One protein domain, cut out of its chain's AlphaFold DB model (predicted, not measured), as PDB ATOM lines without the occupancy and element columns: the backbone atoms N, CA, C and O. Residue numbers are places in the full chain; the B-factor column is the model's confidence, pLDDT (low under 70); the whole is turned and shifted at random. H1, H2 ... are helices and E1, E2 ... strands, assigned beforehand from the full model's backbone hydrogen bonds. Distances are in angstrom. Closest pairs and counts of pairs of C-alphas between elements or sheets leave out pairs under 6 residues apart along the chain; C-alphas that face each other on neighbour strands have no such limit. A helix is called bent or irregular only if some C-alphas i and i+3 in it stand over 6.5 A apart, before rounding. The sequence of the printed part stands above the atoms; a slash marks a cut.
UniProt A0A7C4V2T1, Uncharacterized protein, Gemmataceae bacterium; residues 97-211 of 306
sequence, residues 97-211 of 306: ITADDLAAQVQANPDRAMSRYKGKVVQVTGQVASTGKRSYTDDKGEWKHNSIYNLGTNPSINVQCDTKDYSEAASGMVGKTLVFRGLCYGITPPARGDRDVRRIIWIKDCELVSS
ATOM      1  N   ILE A  97     -26.547 151.456  22.220       88.25
ATOM      2  CA  ILE A  97     -27.834 151.132  21.606       88.25
ATOM      3  C   ILE A  97     -27.833 151.512  20.129       88.25
ATOM      4  O   ILE A  97     -27.180 152.476  19.733       88.25
ATOM      5  N   THR A  98     -28.564 150.767  19.307       91.44
ATOM      6  CA  THR A  98     -28.781 151.174  17.919       91.44
ATOM      7  C   THR A  98     -29.899 152.217  17.838       91.44
ATOM      8  O   THR A  98     -30.784 152.265  18.694       91.44
ATOM      9  N   ALA A  99     -29.882 153.081  16.823       91.25
ATOM     10  CA  ALA A  99     -30.946 154.060  16.619       91.25
ATOM     11  C   ALA A  99     -32.321 153.378  16.468       91.25
ATOM     12  O   ALA A  99     -33.302 153.838  17.053       91.25
ATOM     13  N   ASP A 100     -32.371 152.242  15.769       87.94
ATOM     14  CA  ASP A 100     -33.601 151.481  15.547       87.94
ATOM     15  C   ASP A 100     -34.103 150.783  16.822       87.94
ATOM     16  O   ASP A 100     -35.297 150.850  17.116       87.94
ATOM     17  N   ASP A 101     -33.219 150.212  17.648       89.25
ATOM     18  CA  ASP A 101     -33.623 149.637  18.941       89.25
ATOM     19  C   ASP A 101     -34.108 150.708  19.916       89.25
ATOM     20  O   ASP A 101     -35.041 150.485  20.693       89.25
ATOM     21  N   LEU A 102     -33.468 151.880  19.905       89.62
ATOM     22  CA  LEU A 102     -33.885 153.009  20.728       89.62
ATOM     23  C   LEU A 102     -35.274 153.496  20.299       89.62
ATOM     24  O   LEU A 102     -36.134 153.717  21.154       89.62
ATOM     25  N   ALA A 103     -35.513 153.598  18.990       88.62
ATOM     26  CA  ALA A 103     -36.826 153.894  18.437       88.62
ATOM     27  C   ALA A 103     -37.860 152.830  18.842       88.62
ATOM     28  O   ALA A 103     -38.909 153.182  19.377       88.62
ATOM     29  N   ALA A 104     -37.550 151.539  18.690       86.19
ATOM     30  CA  ALA A 104     -38.443 150.442  19.061       86.19
ATOM     31  C   ALA A 104     -38.796 150.449  20.560       86.19
ATOM     32  O   ALA A 104     -39.962 150.292  20.926       86.19
ATOM     33  N   GLN A 105     -37.822 150.703  21.443       87.62
ATOM     34  CA  GLN A 105     -38.071 150.818  22.885       87.62
ATOM     35  C   GLN A 105     -38.981 152.004  23.223       87.62
ATOM     36  O   GLN A 105     -39.876 151.867  24.059       87.62
ATOM     37  N   VAL A 106     -38.791 153.149  22.564       86.31
ATOM     38  CA  VAL A 106     -39.668 154.318  22.734       86.31
ATOM     39  C   VAL A 106     -41.065 154.072  22.164       86.31
ATOM     40  O   VAL A 106     -42.046 154.546  22.738       86.31
ATOM     41  N   GLN A 107     -41.172 153.338  21.056       83.88
ATOM     42  CA  GLN A 107     -42.452 152.966  20.461       83.88
ATOM     43  C   GLN A 107     -43.251 152.050  21.390       83.88
ATOM     44  O   GLN A 107     -44.442 152.274  21.582       83.88
ATOM     45  N   ALA A 108     -42.585 151.059  21.989       84.00
ATOM     46  CA  ALA A 108     -43.205 150.106  22.901       84.00
ATOM     47  C   ALA A 108     -43.614 150.750  24.234       84.00
ATOM     48  O   ALA A 108     -44.726 150.532  24.709       84.00
ATOM     49  N   ASN A 109     -42.721 151.529  24.858       82.25
ATOM     50  CA  ASN A 109     -43.022 152.241  26.098       82.25
ATOM     51  C   ASN A 109     -42.110 153.477  26.266       82.25
ATOM     52  O   ASN A 109     -40.960 153.341  26.713       82.25
ATOM     53  N   PRO A 110     -42.603 154.692  25.956       83.62
ATOM     54  CA  PRO A 110     -41.791 155.902  26.002       83.62
ATOM     55  C   PRO A 110     -41.320 156.236  27.422       83.62
ATOM     56  O   PRO A 110     -40.167 156.625  27.592       83.62
ATOM     57  N   ASP A 111     -42.144 156.026  28.449       81.12
ATOM     58  CA  ASP A 111     -41.797 156.362  29.837       81.12
ATOM     59  C   ASP A 111     -40.672 155.474  30.372       81.12
ATOM     60  O   ASP A 111     -39.713 155.958  30.984       81.12
ATOM     61  N   ARG A 112     -40.730 154.171  30.074       80.62
ATOM     62  CA  ARG A 112     -39.669 153.220  30.434       80.62
ATOM     63  C   ARG A 112     -38.364 153.541  29.709       80.62
ATOM     64  O   ARG A 112     -37.300 153.520  30.329       80.62
ATOM     65  N   ALA A 113     -38.435 153.862  28.418       81.56
ATOM     66  CA  ALA A 113     -37.265 154.265  27.644       81.56
ATOM     67  C   ALA A 113     -36.654 155.570  28.189       81.56
ATOM     68  O   ALA A 113     -35.438 155.660  28.367       81.56
ATOM     69  N   MET A 114     -37.478 156.557  28.550       81.31
ATOM     70  CA  MET A 114     -37.003 157.801  29.158       81.31
ATOM     71  C   MET A 114     -36.392 157.582  30.537       81.31
ATOM     72  O   MET A 114     -35.308 158.097  30.788       81.31
ATOM     73  N   SER A 115     -36.991 156.763  31.398       79.69
ATOM     74  CA  SER A 115     -36.376 156.381  32.678       79.69
ATOM     75  C   SER A 115     -34.995 155.731  32.486       79.69
ATOM     76  O   SER A 115     -34.061 155.961  33.260       79.69
ATOM     77  N   ARG A 116     -34.830 154.949  31.410       81.56
ATOM     78  CA  ARG A 116     -33.581 154.246  31.118       81.56
ATOM     79  C   ARG A 116     -32.485 155.159  30.570       81.56
ATOM     80  O   ARG A 116     -31.345 155.008  31.016       81.56
ATOM     81  N   TYR A 117     -32.805 156.058  29.640       86.94
ATOM     82  CA  TYR A 117     -31.808 156.795  28.850       86.94
ATOM     83  C   TYR A 117     -31.743 158.298  29.138       86.94
ATOM     84  O   TYR A 117     -30.665 158.878  29.025       86.94
ATOM     85  N   LYS A 118     -32.849 158.939  29.534       86.38
ATOM     86  CA  LYS A 118     -32.903 160.396  29.722       86.38
ATOM     87  C   LYS A 118     -31.889 160.856  30.770       86.38
ATOM     88  O   LYS A 118     -31.807 160.299  31.861       86.38
ATOM     89  N   GLY A 119     -31.128 161.895  30.435       83.19
ATOM     90  CA  GLY A 119     -30.093 162.470  31.293       83.19
ATOM     91  C   GLY A 119     -28.794 161.662  31.354       83.19
ATOM     92  O   GLY A 119     -27.879 162.064  32.069       83.19
ATOM     93  N   LYS A 120     -28.680 160.551  30.613       83.19
ATOM     94  CA  LYS A 120     -27.458 159.741  30.541       83.19
ATOM     95  C   LYS A 120     -26.721 159.981  29.232       83.19
ATOM     96  O   LYS A 120     -27.330 160.233  28.191       83.19
ATOM     97  N   VAL A 121     -25.397 159.871  29.293       87.38
ATOM     98  CA  VAL A 121     -24.563 159.805  28.092       87.38
ATOM     99  C   VAL A 121     -24.747 158.424  27.481       87.38
ATOM    100  O   VAL A 121     -24.522 157.420  28.152       87.38
ATOM    101  N   VAL A 122     -25.182 158.382  26.229       89.56
ATOM    102  CA  VAL A 122     -25.436 157.162  25.465       89.56
ATOM    103  C   VAL A 122     -24.539 157.135  24.236       89.56
ATOM    104  O   VAL A 122     -24.183 158.179  23.688       89.56
ATOM    105  N   GLN A 123     -24.191 155.930  23.804       90.81
ATOM    106  CA  GLN A 123     -23.531 155.690  22.533       90.81
ATOM    107  C   GLN A 123     -24.565 155.094  21.578       90.81
ATOM    108  O   GLN A 123     -25.057 153.987  21.804       90.81
ATOM    109  N   VAL A 124     -24.922 155.856  20.549       91.31
ATOM    110  CA  VAL A 124     -25.927 155.490  19.554       91.31
ATOM    111  C   VAL A 124     -25.241 155.132  18.248       91.31
ATOM    112  O   VAL A 124     -24.483 155.929  17.700       91.31
ATOM    113  N   THR A 125     -25.538 153.946  17.731       91.62
ATOM    114  CA  THR A 125     -25.087 153.515  16.406       91.62
ATOM    115  C   THR A 125     -26.259 153.484  15.441       91.62
ATOM    116  O   THR A 125     -27.304 152.923  15.754       91.62
ATOM    117  N   GLY A 126     -26.118 154.066  14.257       89.25
ATOM    118  CA  GLY A 126     -27.200 154.036  13.279       89.25
ATOM    119  C   GLY A 126     -26.757 154.467  11.895       89.25
ATOM    120  O   GLY A 126     -25.766 155.183  11.740       89.25
ATOM    121  N   GLN A 127     -27.505 154.017  10.892       89.62
ATOM    122  CA  GLN A 127     -27.372 154.524   9.536       89.62
ATOM    123  C   GLN A 127     -27.921 155.952   9.475       89.62
ATOM    124  O   GLN A 127     -29.003 156.225   9.999       89.62
ATOM    125  N   VAL A 128     -27.174 156.861   8.852       89.88
ATOM    126  CA  VAL A 128     -27.593 158.250   8.662       89.88
ATOM    127  C   VAL A 128     -28.645 158.304   7.557       89.88
ATOM    128  O   VAL A 128     -28.325 158.134   6.383       89.88
ATOM    129  N   ALA A 129     -29.897 158.565   7.918       86.62
ATOM    130  CA  ALA A 129     -30.992 158.721   6.964       86.62
ATOM    131  C   ALA A 129     -30.968 160.095   6.282       86.62
ATOM    132  O   ALA A 129     -31.259 160.223   5.097       86.62
ATOM    133  N   SER A 130     -30.629 161.141   7.034       85.56
ATOM    134  CA  SER A 130     -30.471 162.498   6.508       85.56
ATOM    135  C   SER A 130     -29.650 163.351   7.464       85.56
ATOM    136  O   SER A 130     -29.513 163.034   8.648       85.56
ATOM    137  N   THR A 131     -29.127 164.461   6.955       87.06
ATOM    138  CA  THR A 131     -28.428 165.467   7.754       87.06
ATOM    139  C   THR A 131     -29.078 166.830   7.592       87.06
ATOM    140  O   THR A 131     -29.636 167.127   6.539       87.06
ATOM    141  N   GLY A 132     -28.985 167.673   8.614       84.94
ATOM    142  CA  GLY A 132     -29.522 169.029   8.596       84.94
ATOM    143  C   GLY A 132     -28.606 170.025   9.293       84.94
ATOM    144  O   GLY A 132     -27.645 169.653   9.966       84.94
ATOM    145  N   LYS A 133     -28.933 171.307   9.137       83.25
ATOM    146  CA  LYS A 133     -28.272 172.421   9.818       83.25
ATOM    147  C   LYS A 133     -29.236 173.007  10.843       83.25
ATOM    148  O   LYS A 133     -30.342 173.405  10.485       83.25
ATOM    149  N   ARG A 134     -28.816 173.086  12.105       82.81
ATOM    150  CA  ARG A 134     -29.543 173.818  13.147       82.81
ATOM    151  C   ARG A 134     -28.866 175.153  13.379       82.81
ATOM    152  O   ARG A 134     -27.714 175.181  13.794       82.81
ATOM    153  N   SER A 135     -29.584 176.240  13.141       81.69
ATOM    154  CA  SER A 135     -29.131 177.587  13.484       81.69
ATOM    155  C   SER A 135     -29.747 178.006  14.811       81.69
ATOM    156  O   SER A 135     -30.952 177.847  15.008       81.69
ATOM    157  N   TYR A 136     -28.932 178.527  15.717       82.12
ATOM    158  CA  TYR A 136     -29.397 179.122  16.966       82.12
ATOM    159  C   TYR A 136     -28.476 180.270  17.361       82.12
ATOM    160  O   TYR A 136     -27.353 180.370  16.876       82.12
ATOM    161  N   THR A 137     -28.967 181.136  18.233       79.62
ATOM    162  CA  THR A 137     -28.179 182.213  18.823       79.62
ATOM    163  C   THR A 137     -27.669 181.747  20.183       79.62
ATOM    164  O   THR A 137     -28.441 181.165  20.948       79.62
ATOM    165  N   ASP A 138     -26.382 181.937  20.463       81.62
ATOM    166  CA  ASP A 138     -25.822 181.664  21.788       81.62
ATOM    167  C   ASP A 138     -26.132 182.789  22.792       81.62
ATOM    168  O   ASP A 138     -26.746 183.804  22.456       81.62
ATOM    169  N   ASP A 139     -25.696 182.621  24.040       83.38
ATOM    170  CA  ASP A 139     -25.956 183.577  25.126       83.38
ATOM    171  C   ASP A 139     -25.296 184.953  24.905       83.38
ATOM    172  O   ASP A 139     -25.602 185.913  25.613       83.38
ATOM    173  N   LYS A 140     -24.388 185.067  23.926       83.06
ATOM    174  CA  LYS A 140     -23.724 186.319  23.540       83.06
ATOM    175  C   LYS A 140     -24.404 187.003  22.357       83.06
ATOM    176  O   LYS A 140     -23.937 188.054  21.921       83.06
ATOM    177  N   GLY A 141     -25.490 186.437  21.835       85.25
ATOM    178  CA  GLY A 141     -26.141 186.958  20.639       85.25
ATOM    179  C   GLY A 141     -25.469 186.516  19.335       85.25
ATOM    180  O   GLY A 141     -25.866 186.988  18.269       85.25
ATOM    181  N   GLU A 142     -24.474 185.623  19.378       86.31
ATOM    182  CA  GLU A 142     -23.789 185.153  18.175       86.31
ATOM    183  C   GLU A 142     -24.562 184.008  17.519       86.31
ATOM    184  O   GLU A 142     -25.012 183.064  18.173       86.31
ATOM    185  N   TRP A 143     -24.678 184.053  16.193       82.81
ATOM    186  CA  TRP A 143     -25.224 182.939  15.429       82.81
ATOM    187  C   TRP A 143     -24.253 181.753  15.438       82.81
ATOM    188  O   TRP A 143     -23.106 181.860  15.003       82.81
ATOM    189  N   LYS A 144     -24.740 180.604  15.905       81.25
ATOM    190  CA  LYS A 144     -24.054 179.311  15.879       81.25
ATOM    191  C   LYS A 144     -24.823 178.316  15.022       81.25
ATOM    192  O   LYS A 144     -26.036 178.426  14.803       81.25
ATOM    193  N   HIS A 145     -24.085 177.329  14.531       82.81
ATOM    194  CA  HIS A 145     -24.610 176.287  13.669       82.81
ATOM    195  C   HIS A 145     -24.136 174.920  14.140       82.81
ATOM    196  O   HIS A 145     -22.938 174.716  14.309       82.81
ATOM    197  N   ASN A 146     -25.077 173.985  14.232       84.69
ATOM    198  CA  ASN A 146     -24.804 172.584  14.524       84.69
ATOM    199  C   ASN A 146     -25.213 171.700  13.349       84.69
ATOM    200  O   ASN A 146     -26.178 172.008  12.634       84.69
ATOM    201  N   SER A 147     -24.520 170.575  13.176       84.31
ATOM    202  CA  SER A 147     -24.989 169.505  12.300       84.31
ATOM    203  C   SER A 147     -25.965 168.602  13.055       84.31
ATOM    204  O   SER A 147     -25.681 168.113  14.147       84.31
ATOM    205  N   ILE A 148     -27.121 168.353  12.444       89.56
ATOM    206  CA  ILE A 148     -28.080 167.345  12.899       89.56
ATOM    207  C   ILE A 148     -27.895 166.103  12.037       89.56
ATOM    208  O   ILE A 148     -27.962 166.191  10.813       89.56
ATOM    209  N   TYR A 149     -27.744 164.947  12.673       90.56
ATOM    210  CA  TYR A 149     -27.778 163.641  12.020       90.56
ATOM    211  C   TYR A 149     -29.057 162.915  12.426       90.56
ATOM    212  O   TYR A 149     -29.269 162.639  13.606       90.56
ATOM    213  N   ASN A 150     -29.909 162.612  11.451       91.56
ATOM    214  CA  ASN A 150     -31.069 161.750  11.633       91.56
ATOM    215  C   ASN A 150     -30.619 160.301  11.444       91.56
ATOM    216  O   ASN A 150     -30.165 159.934  10.357       91.56
ATOM    217  N   LEU A 151     -30.717 159.499  12.498       91.25
ATOM    218  CA  LEU A 151     -30.262 158.117  12.531       91.25
ATOM    219  C   LEU A 151     -31.438 157.145  12.574       91.25
ATOM    220  O   LEU A 151     -32.441 157.392  13.250       91.25
ATOM    221  N   GLY A 152     -31.238 155.994  11.935       84.31
ATOM    222  CA  GLY A 152     -32.191 154.890  11.913       84.31
ATOM    223  C   GLY A 152     -33.105 154.915  10.694       84.31
ATOM    224  O   GLY A 152     -33.125 155.862   9.907       84.31
ATOM    225  N   THR A 153     -33.853 153.832  10.534       79.69
ATOM    226  CA  THR A 153     -34.747 153.590   9.394       79.69
ATOM    227  C   THR A 153     -36.223 153.670   9.779       79.69
ATOM    228  O   THR A 153     -37.093 153.668   8.908       79.69
ATOM    229  N   ASN A 154     -36.531 153.788  11.076       75.06
ATOM    230  CA  ASN A 154     -37.904 153.832  11.567       75.06
ATOM    231  C   ASN A 154     -38.663 155.083  11.051       75.06
ATOM    232  O   ASN A 154     -38.260 156.220  11.312       75.06
ATOM    233  N   PRO A 155     -39.806 154.910  10.356       70.38
ATOM    234  CA  PRO A 155     -40.557 156.028   9.791       70.38
ATOM    235  C   PRO A 155     -41.378 156.809  10.825       70.38
ATOM    236  O   PRO A 155     -41.824 157.909  10.524       70.38
ATOM    237  N   SER A 156     -41.597 156.270  12.029       71.06
ATOM    238  CA  SER A 156     -42.458 156.867  13.068       71.06
ATOM    239  C   SER A 156     -41.680 157.586  14.173       71.06
ATOM    240  O   SER A 156     -42.224 158.451  14.865       71.06
ATOM    241  N   ILE A 157     -40.409 157.231  14.374       80.12
ATOM    242  CA  ILE A 157     -39.554 157.793  15.422       80.12
ATOM    243  C   ILE A 157     -38.175 158.051  14.840       80.12
ATOM    244  O   ILE A 157     -37.557 157.151  14.285       80.12
ATOM    245  N   ASN A 158     -37.689 159.276  15.003       85.56
ATOM    246  CA  ASN A 158     -36.414 159.708  14.454       85.56
ATOM    247  C   ASN A 158     -35.418 159.970  15.590       85.56
ATOM    248  O   ASN A 158     -35.734 160.702  16.534       85.56
ATOM    249  N   VAL A 159     -34.223 159.383  15.516       90.50
ATOM    250  CA  VAL A 159     -33.157 159.633  16.493       90.50
ATOM    251  C   VAL A 159     -32.259 160.732  15.949       90.50
ATOM    252  O   VAL A 159     -31.573 160.539  14.953       90.50
ATOM    253  N   GLN A 160     -32.269 161.894  16.597       92.75
ATOM    254  CA  GLN A 160     -31.505 163.063  16.176       92.75
ATOM    255  C   GLN A 160     -30.278 163.268  17.049       92.75
ATOM    256  O   GLN A 160     -30.389 163.523  18.249       92.75
ATOM    257  N   CYS A 161     -29.112 163.201  16.418       91.50
ATOM    258  CA  CYS A 161     -27.832 163.539  17.013       91.50
ATOM    259  C   CYS A 161     -27.450 164.975  16.633       91.50
ATOM    260  O   CYS A 161     -27.166 165.253  15.470       91.50
ATOM    261  N   ASP A 162     -27.466 165.875  17.616       91.75
ATOM    262  CA  ASP A 162     -27.090 167.291  17.500       91.75
ATOM    263  C   ASP A 162     -25.617 167.450  17.914       91.75
ATOM    264  O   ASP A 162     -25.283 167.262  19.091       91.75
ATOM    265  N   THR A 163     -24.726 167.704  16.948       89.19
ATOM    266  CA  THR A 163     -23.288 167.914  17.201       89.19
ATOM    267  C   THR A 163     -23.009 169.333  17.673       89.19
ATOM    268  O   THR A 163     -23.835 170.219  17.518       89.19
ATOM    269  N   LYS A 164     -21.833 169.577  18.257       79.38
ATOM    270  CA  LYS A 164     -21.459 170.929  18.713       79.38
ATOM    271  C   LYS A 164     -21.041 171.866  17.587       79.38
ATOM    272  O   LYS A 164     -21.242 173.065  17.703       79.38
ATOM    273  N   ASP A 165     -20.476 171.304  16.524       75.88
ATOM    274  CA  ASP A 165     -19.978 172.061  15.386       75.88
ATOM    275  C   ASP A 165     -20.708 171.632  14.117       75.88
ATOM    276  O   ASP A 165     -21.030 170.450  13.921       75.88
ATOM    277  N   TYR A 166     -20.975 172.606  13.251       77.06
ATOM    278  CA  TYR A 166     -21.460 172.362  11.903       77.06
ATOM    279  C   TYR A 166     -20.324 171.885  10.996       77.06
ATOM    280  O   TYR A 166     -19.252 172.484  10.940       77.06
ATOM    281  N   SER A 167     -20.593 170.827  10.237       77.19
ATOM    282  CA  SER A 167     -19.714 170.303   9.199       77.19
ATOM    283  C   SER A 167     -20.462 170.214   7.873       77.19
ATOM    284  O   SER A 167     -21.472 169.518   7.765       77.19
ATOM    285  N   GLU A 168     -19.934 170.867   6.836       69.44
ATOM    286  CA  GLU A 168     -20.444 170.740   5.461       69.44
ATOM    287  C   GLU A 168     -20.287 169.308   4.920       69.44
ATOM    288  O   GLU A 168     -21.114 168.827   4.139       69.44
ATOM    289  N   ALA A 169     -19.283 168.579   5.423       69.25
ATOM    290  CA  ALA A 169     -19.034 167.180   5.088       69.25
ATOM    291  C   ALA A 169     -20.094 166.212   5.651       69.25
ATOM    292  O   ALA A 169     -20.101 165.038   5.277       69.25
ATOM    293  N   ALA A 170     -21.015 166.682   6.504       73.75
ATOM    294  CA  ALA A 170     -22.104 165.868   7.047       73.75
ATOM    295  C   ALA A 170     -22.987 165.267   5.938       73.75
ATOM    296  O   ALA A 170     -23.395 164.110   6.030       73.75
ATOM    297  N   SER A 171     -23.215 166.011   4.851       72.19
ATOM    298  CA  SER A 171     -24.011 165.552   3.702       72.19
ATOM    299  C   SER A 171     -23.443 164.282   3.048       72.19
ATOM    300  O   SER A 171     -24.196 163.380   2.680       72.19
ATOM    301  N   GLY A 172     -22.114 164.142   2.995       74.19
ATOM    302  CA  GLY A 172     -21.415 162.960   2.477       74.19
ATOM    303  C   GLY A 172     -21.461 161.731   3.396       74.19
ATOM    304  O   GLY A 172     -20.833 160.708   3.097       74.19
ATOM    305  N   MET A 173     -22.162 161.824   4.529       80.81
ATOM    306  CA  MET A 173     -22.343 160.728   5.481       80.81
ATOM    307  C   MET A 173     -23.706 160.042   5.371       80.81
ATOM    308  O   MET A 173     -23.902 159.006   6.004       80.81
ATOM    309  N   VAL A 174     -24.633 160.571   4.566       83.81
ATOM    310  CA  VAL A 174     -25.939 159.941   4.329       83.81
ATOM    311  C   VAL A 174     -25.751 158.520   3.785       83.81
ATOM    312  O   VAL A 174     -24.916 158.270   2.918       83.81
ATOM    313  N   GLY A 175     -26.500 157.571   4.343       79.56
ATOM    314  CA  GLY A 175     -26.410 156.143   4.040       79.56
ATOM    315  C   GLY A 175     -25.285 155.400   4.767       79.56
ATOM    316  O   GLY A 175     -25.278 154.169   4.743       79.56
ATOM    317  N   LYS A 176     -24.361 156.091   5.449       82.31
ATOM    318  CA  LYS A 176     -23.298 155.443   6.236       82.31
ATOM    319  C   LYS A 176     -23.769 155.131   7.651       82.31
ATOM    320  O   LYS A 176     -24.556 155.876   8.231       82.31
ATOM    321  N   THR A 177     -23.240 154.057   8.227       84.50
ATOM    322  CA  THR A 177     -23.416 153.733   9.648       84.50
ATOM    323  C   THR A 177     -22.369 154.462  10.472       84.50
ATOM    324  O   THR A 177     -21.171 154.275  10.257       84.50
ATOM    325  N   LEU A 178     -22.826 155.281  11.415       85.94
ATOM    326  CA  LEU A 178     -21.979 156.074  12.300       85.94
ATOM    327  C   LEU A 178     -22.260 155.746  13.765       85.94
ATOM    328  O   LEU A 178     -23.349 155.287  14.122       85.94
ATOM    329  N   VAL A 179     -21.272 156.021  14.615       89.75
ATOM    330  CA  VAL A 179     -21.372 155.868  16.067       89.75
ATOM    331  C   VAL A 179     -21.237 157.235  16.723       89.75
ATOM    332  O   VAL A 179     -20.161 157.828  16.717       89.75
ATOM    333  N   PHE A 180     -22.317 157.712  17.330       90.75
ATOM    334  CA  PHE A 180     -22.339 158.962  18.079       90.75
ATOM    335  C   PHE A 180     -22.349 158.699  19.575       90.75
ATOM    336  O   PHE A 180     -23.018 157.789  20.060       90.75
ATOM    337  N   ARG A 181     -21.652 159.540  20.326       90.69
ATOM    338  CA  ARG A 181     -21.747 159.616  21.781       90.69
ATOM    339  C   ARG A 181     -22.341 160.960  22.157       90.69
ATOM    340  O   ARG A 181     -21.818 161.982  21.742       90.69
ATOM    341  N   GLY A 182     -23.388 160.971  22.972       90.31
ATOM    342  CA  GLY A 182     -23.990 162.225  23.420       90.31
ATOM    343  C   GLY A 182     -24.979 162.041  24.563       90.31
ATOM    344  O   GLY A 182     -25.252 160.927  25.008       90.31
ATOM    345  N   LEU A 183     -25.503 163.148  25.075       89.44
ATOM    346  CA  LEU A 183     -26.468 163.166  26.168       89.44
ATOM    347  C   LEU A 183     -27.880 162.933  25.623       89.44
ATOM    348  O   LEU A 183     -28.397 163.757  24.869       89.44
ATOM    349  N   CYS A 184     -28.550 161.863  26.049       90.38
ATOM    350  CA  CYS A 184     -29.958 161.667  25.714       90.38
ATOM    351  C   CYS A 184     -30.819 162.678  26.490       90.38
ATOM    352  O   CYS A 184     -30.994 162.574  27.705       90.38
ATOM    353  N   TYR A 185     -31.346 163.681  25.789       83.75
ATOM    354  CA  TYR A 185     -32.142 164.757  26.382       83.75
ATOM    355  C   TYR A 185     -33.601 164.333  26.602       83.75
ATOM    356  O   TYR A 185     -34.218 164.684  27.611       83.75
ATOM    357  N   GLY A 186     -34.134 163.537  25.675       83.38
ATOM    358  CA  GLY A 186     -35.447 162.916  25.775       83.38
ATOM    359  C   GLY A 186     -36.211 162.907  24.455       83.38
ATOM    360  O   GLY A 186     -35.648 163.188  23.397       83.38
ATOM    361  N   ILE A 187     -37.499 162.572  24.534       80.50
ATOM    362  CA  ILE A 187     -38.421 162.594  23.397       80.50
ATOM    363  C   ILE A 187     -39.100 163.958  23.345       80.50
ATOM    364  O   ILE A 187     -39.762 164.356  24.304       80.50
ATOM    365  N   THR A 188     -38.972 164.650  22.219       75.12
ATOM    366  CA  THR A 188     -39.777 165.836  21.935       75.12
ATOM    367  C   THR A 188     -41.063 165.379  21.255       75.12
ATOM    368  O   THR A 188     -40.995 164.632  20.268       75.12
ATOM    369  N   PRO A 189     -42.240 165.768  21.781       59.53
ATOM    370  CA  PRO A 189     -43.487 165.461  21.126       59.53
ATOM    371  C   PRO A 189     -43.542 166.153  19.761       59.53
ATOM    372  O   PRO A 189     -42.920 167.198  19.560       59.53
ATOM    373  N   PRO A 190     -44.297 165.571  18.830       58.62
ATOM    374  CA  PRO A 190     -44.552 166.197  17.550       58.62
ATOM    375  C   PRO A 190     -45.092 167.631  17.678       58.62
ATOM    376  O   PRO A 190     -45.933 167.900  18.540       58.62
ATOM    377  N   ALA A 191     -44.628 168.552  16.824       54.16
ATOM    378  CA  ALA A 191     -45.211 169.889  16.736       54.16
ATOM    379  C   ALA A 191     -46.687 169.784  16.308       54.16
ATOM    380  O   ALA A 191     -47.031 168.998  15.424       54.16
ATOM    381  N   ARG A 192     -47.581 170.542  16.960       46.06
ATOM    382  CA  ARG A 192     -49.016 170.527  16.635       46.06
ATOM    383  C   ARG A 192     -49.223 171.048  15.209       46.06
ATOM    384  O   ARG A 192     -48.938 172.212  14.962       46.06
ATOM    385  N   GLY A 193     -49.771 170.217  14.322       47.41
ATOM    386  CA  GLY A 193     -50.248 170.638  12.998       47.41
ATOM    387  C   GLY A 193     -49.667 169.862  11.818       47.41
ATOM    388  O   GLY A 193     -50.314 169.816  10.774       47.41
ATOM    389  N   ASP A 194     -48.523 169.197  11.979       47.75
ATOM    390  CA  ASP A 194     -48.042 168.265  10.959       47.75
ATOM    391  C   ASP A 194     -48.885 166.977  10.995       47.75
ATOM    392  O   ASP A 194     -49.344 166.540  12.051       47.75
ATOM    393  N   ARG A 195     -49.129 166.359   9.837       42.62
ATOM    394  CA  ARG A 195     -49.837 165.065   9.747       42.62
ATOM    395  C   ARG A 195     -48.881 163.866   9.739       42.62
ATOM    396  O   ARG A 195     -49.314 162.759  10.037       42.62
ATOM    397  N   ASP A 196     -47.585 164.111   9.534       50.38
ATOM    398  CA  ASP A 196     -46.526 163.093   9.427       50.38
ATOM    399  C   ASP A 196     -45.583 163.080  10.640       50.38
ATOM    400  O   ASP A 196     -44.382 162.806  10.536       50.38
ATOM    401  N   VAL A 197     -46.094 163.453  11.815       52.84
ATOM    402  CA  VAL A 197     -45.211 163.894  12.890       52.84
ATOM    403  C   VAL A 197     -44.546 162.740  13.625       52.84
ATOM    404  O   VAL A 197     -45.116 162.076  14.495       52.84
ATOM    405  N   ARG A 198     -43.278 162.541  13.286       63.59
ATOM    406  CA  ARG A 198     -42.394 161.584  13.942       63.59
ATOM    407  C   ARG A 198     -42.058 162.080  15.344       63.59
ATOM    408  O   ARG A 198     -41.764 163.261  15.539       63.59
ATOM    409  N   ARG A 199     -42.048 161.184  16.334       77.50
ATOM    410  CA  ARG A 199     -41.454 161.515  17.643       77.50
ATOM    411  C   ARG A 199     -39.947 161.653  17.454       77.50
ATOM    412  O   ARG A 199     -39.338 160.802  16.810       77.50
ATOM    413  N   ILE A 200     -39.346 162.697  18.018       83.75
ATOM    414  CA  ILE A 200     -37.903 162.929  17.886       83.75
ATOM    415  C   ILE A 200     -37.226 162.603  19.207       83.75
ATOM    416  O   ILE A 200     -37.571 163.180  20.238       83.75
ATOM    417  N   ILE A 201     -36.246 161.706  19.174       89.44
ATOM    418  CA  ILE A 201     -35.367 161.428  20.309       89.44
ATOM    419  C   ILE A 201     -34.116 162.280  20.138       89.44
ATOM    420  O   ILE A 201     -33.342 162.057  19.213       89.44
ATOM    421  N   TRP A 202     -33.914 163.246  21.029       90.81
ATOM    422  CA  TRP A 202     -32.769 164.148  20.963       90.81
ATOM    423  C   TRP A 202     -31.584 163.603  21.749       90.81
ATOM    424  O   TRP A 202     -31.660 163.424  22.970       90.81
ATOM    425  N   ILE A 203     -30.469 163.416  21.051       92.88
ATOM    426  CA  ILE A 203     -29.146 163.211  21.624       92.88
ATOM    427  C   ILE A 203     -28.357 164.504  21.394       92.88
ATOM    428  O   ILE A 203     -28.059 164.871  20.260       92.88
ATOM    429  N   LYS A 204     -28.069 165.235  22.471       89.50
ATOM    430  CA  LYS A 204     -27.349 166.515  22.431       89.50
ATOM    431  C   LYS A 204     -25.862 166.325  22.681       89.50
ATOM    432  O   LYS A 204     -25.459 165.315  23.256       89.50
ATOM    433  N   ASP A 205     -25.079 167.335  22.311       87.62
ATOM    434  CA  ASP A 205     -23.626 167.355  22.493       87.62
ATOM    435  C   ASP A 205     -22.964 166.124  21.856       87.62
ATOM    436  O   ASP A 205     -22.089 165.499  22.455       87.62
ATOM    437  N   CYS A 206     -23.438 165.739  20.666       89.38
ATOM    438  CA  CYS A 206     -22.968 164.542  19.991       89.38
ATOM    439  C   CYS A 206     -21.531 164.701  19.499       89.38
ATOM    440  O   CYS A 206     -21.187 165.665  18.817       89.38
ATOM    441  N   GLU A 207     -20.731 163.687  19.790       89.25
ATOM    442  CA  GLU A 207     -19.378 163.484  19.296       89.25
ATOM    443  C   GLU A 207     -19.361 162.225  18.425       89.25
ATOM    444  O   GLU A 207     -19.891 161.179  18.817       89.25
ATOM    445  N   LEU A 208     -18.784 162.322  17.228       84.25
ATOM    446  CA  LEU A 208     -18.596 161.171  16.351       84.25
ATOM    447  C   LEU A 208     -17.424 160.336  16.880       84.25
ATOM    448  O   LEU A 208     -16.285 160.788  16.866       84.25
ATOM    449  N   VAL A 209     -17.706 159.119  17.345       81.38
ATOM    450  CA  VAL A 209     -16.703 158.221  17.942       81.38
ATOM    451  C   VAL A 209     -16.011 157.374  16.877       81.38
ATOM    452  O   VAL A 209     -14.811 157.130  16.965       81.38
ATOM    453  N   SER A 210     -16.751 156.914  15.865       74.00
ATOM    454  CA  SER A 210     -16.185 156.183  14.730       74.00
ATOM    455  C   SER A 210     -17.106 156.202  13.509       74.00
ATOM    456  O   SER A 210     -18.331 156.327  13.615       74.00
ATOM    457  N   SER A 211     -16.496 156.036  12.334       56.47
ATOM    458  CA  SER A 211     -17.166 155.806  11.054       56.47
ATOM    459  C   SER A 211     -16.853 154.389  10.550       56.47
ATOM    460  O   SER A 211     -16.099 154.216   9.596       56.47
TER     461      SER A 211
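AT A GLANCE: This is residues 97 to 211 of the 306 residues of an uncharacterized protein of Gemmataceae bacterium (UniProt A0A7C4V2T1). This is a small closed barrel of five strands with three short helices outside it: the hairpin H1 and H2, with the barrel's sheet curling round H1 and H2 over E4, and H3 elsewhere, over E1. The hairpin of E1 and E2 reaches well past the ring, with residues 138 to 142 at its turn. The printed part has 115 residues, in the order H1 H2 E1 E2 E3 H3 E4 E5. Round the ring run E1, E2, E3, E5, E4 and back to E1, a mixed sheet; the class is mixed, helices and strands. The whole is compact, with a radius of gyration of the C-alphas of 13.8 A and spans of 39 by 32 by 29 A.

HOW THE PARTS SIT: E1, residues 121 to 137, E2, residues 143 to 151, and E3, residues 157 to 163, form a meander, each strand the antiparallel neighbour of the one before. N 134 and O 146 are 2.9 A apart between E1 and E2, and N 149 and O 161 are 2.9 A apart between E2 and E3. E5, residues 199 to 210, is parallel to E3, with N 160 and O 201 at 2.8 A. E4, residues 177 to 188, forms an antiparallel hairpin with E5, with N 183 and O 204 at 2.8 A. E4 and E1 are antiparallel, with N 124 and O 180 at 2.8 A. E1 bends by 127 degrees at residue 125, and its pairing is staggered: residues 121 to 127 pair with E4 and residues 128 to 137 with E2. H1, residues 99 to 108, is on the barrel at a height over the sheet of 8.9 A; its closest C-alphas to E3 are those of Ala 103 and Ile 157, 5.6 A. H2, residues 110 to 117, touches H1 at a steep tilt of 43 degrees, opposite ways, the closest C-alphas being those of Val 106 and Ala 113, 5.5 A. H2 lies over E4, with the C-alphas of Tyr 117 and Cys 184 closest at 6.1 A. H3, residues 168 to 173, is over E1, with Thr 131 and Ser 171 closest at 6.0 A between C-alphas; it is apart from H1 and H2. H3 is only just irregular, C-alphas 168 and 171 being 6.54 A apart. Every O i to N i+4 pair is within hydrogen-bond range in H1 and H2; in H3 0 of 2 are, beside 2 of 3 O i to N i+3 pairs.

IN THESE COORDINATES: H1 begins at C-alpha 99 (-30.946, 154.060, 16.619) and is 14.3 A long. E1 measures 24.5 A, E2 25.5 A, E3 19.2 A and E4 23.8 A. E5 measures 26.0 A and ends at C-alpha 210 (-16.185, 156.183, 14.730).

THE WHOLE: The C-alphas of Ala 108 and Lys 140 are the two farthest apart, 41.1 A. The printed part has no cut and no long link. Mean pLDDT of the printed part is 81.4; residues 168 to 169, 189 to 198 and 211 are under 70.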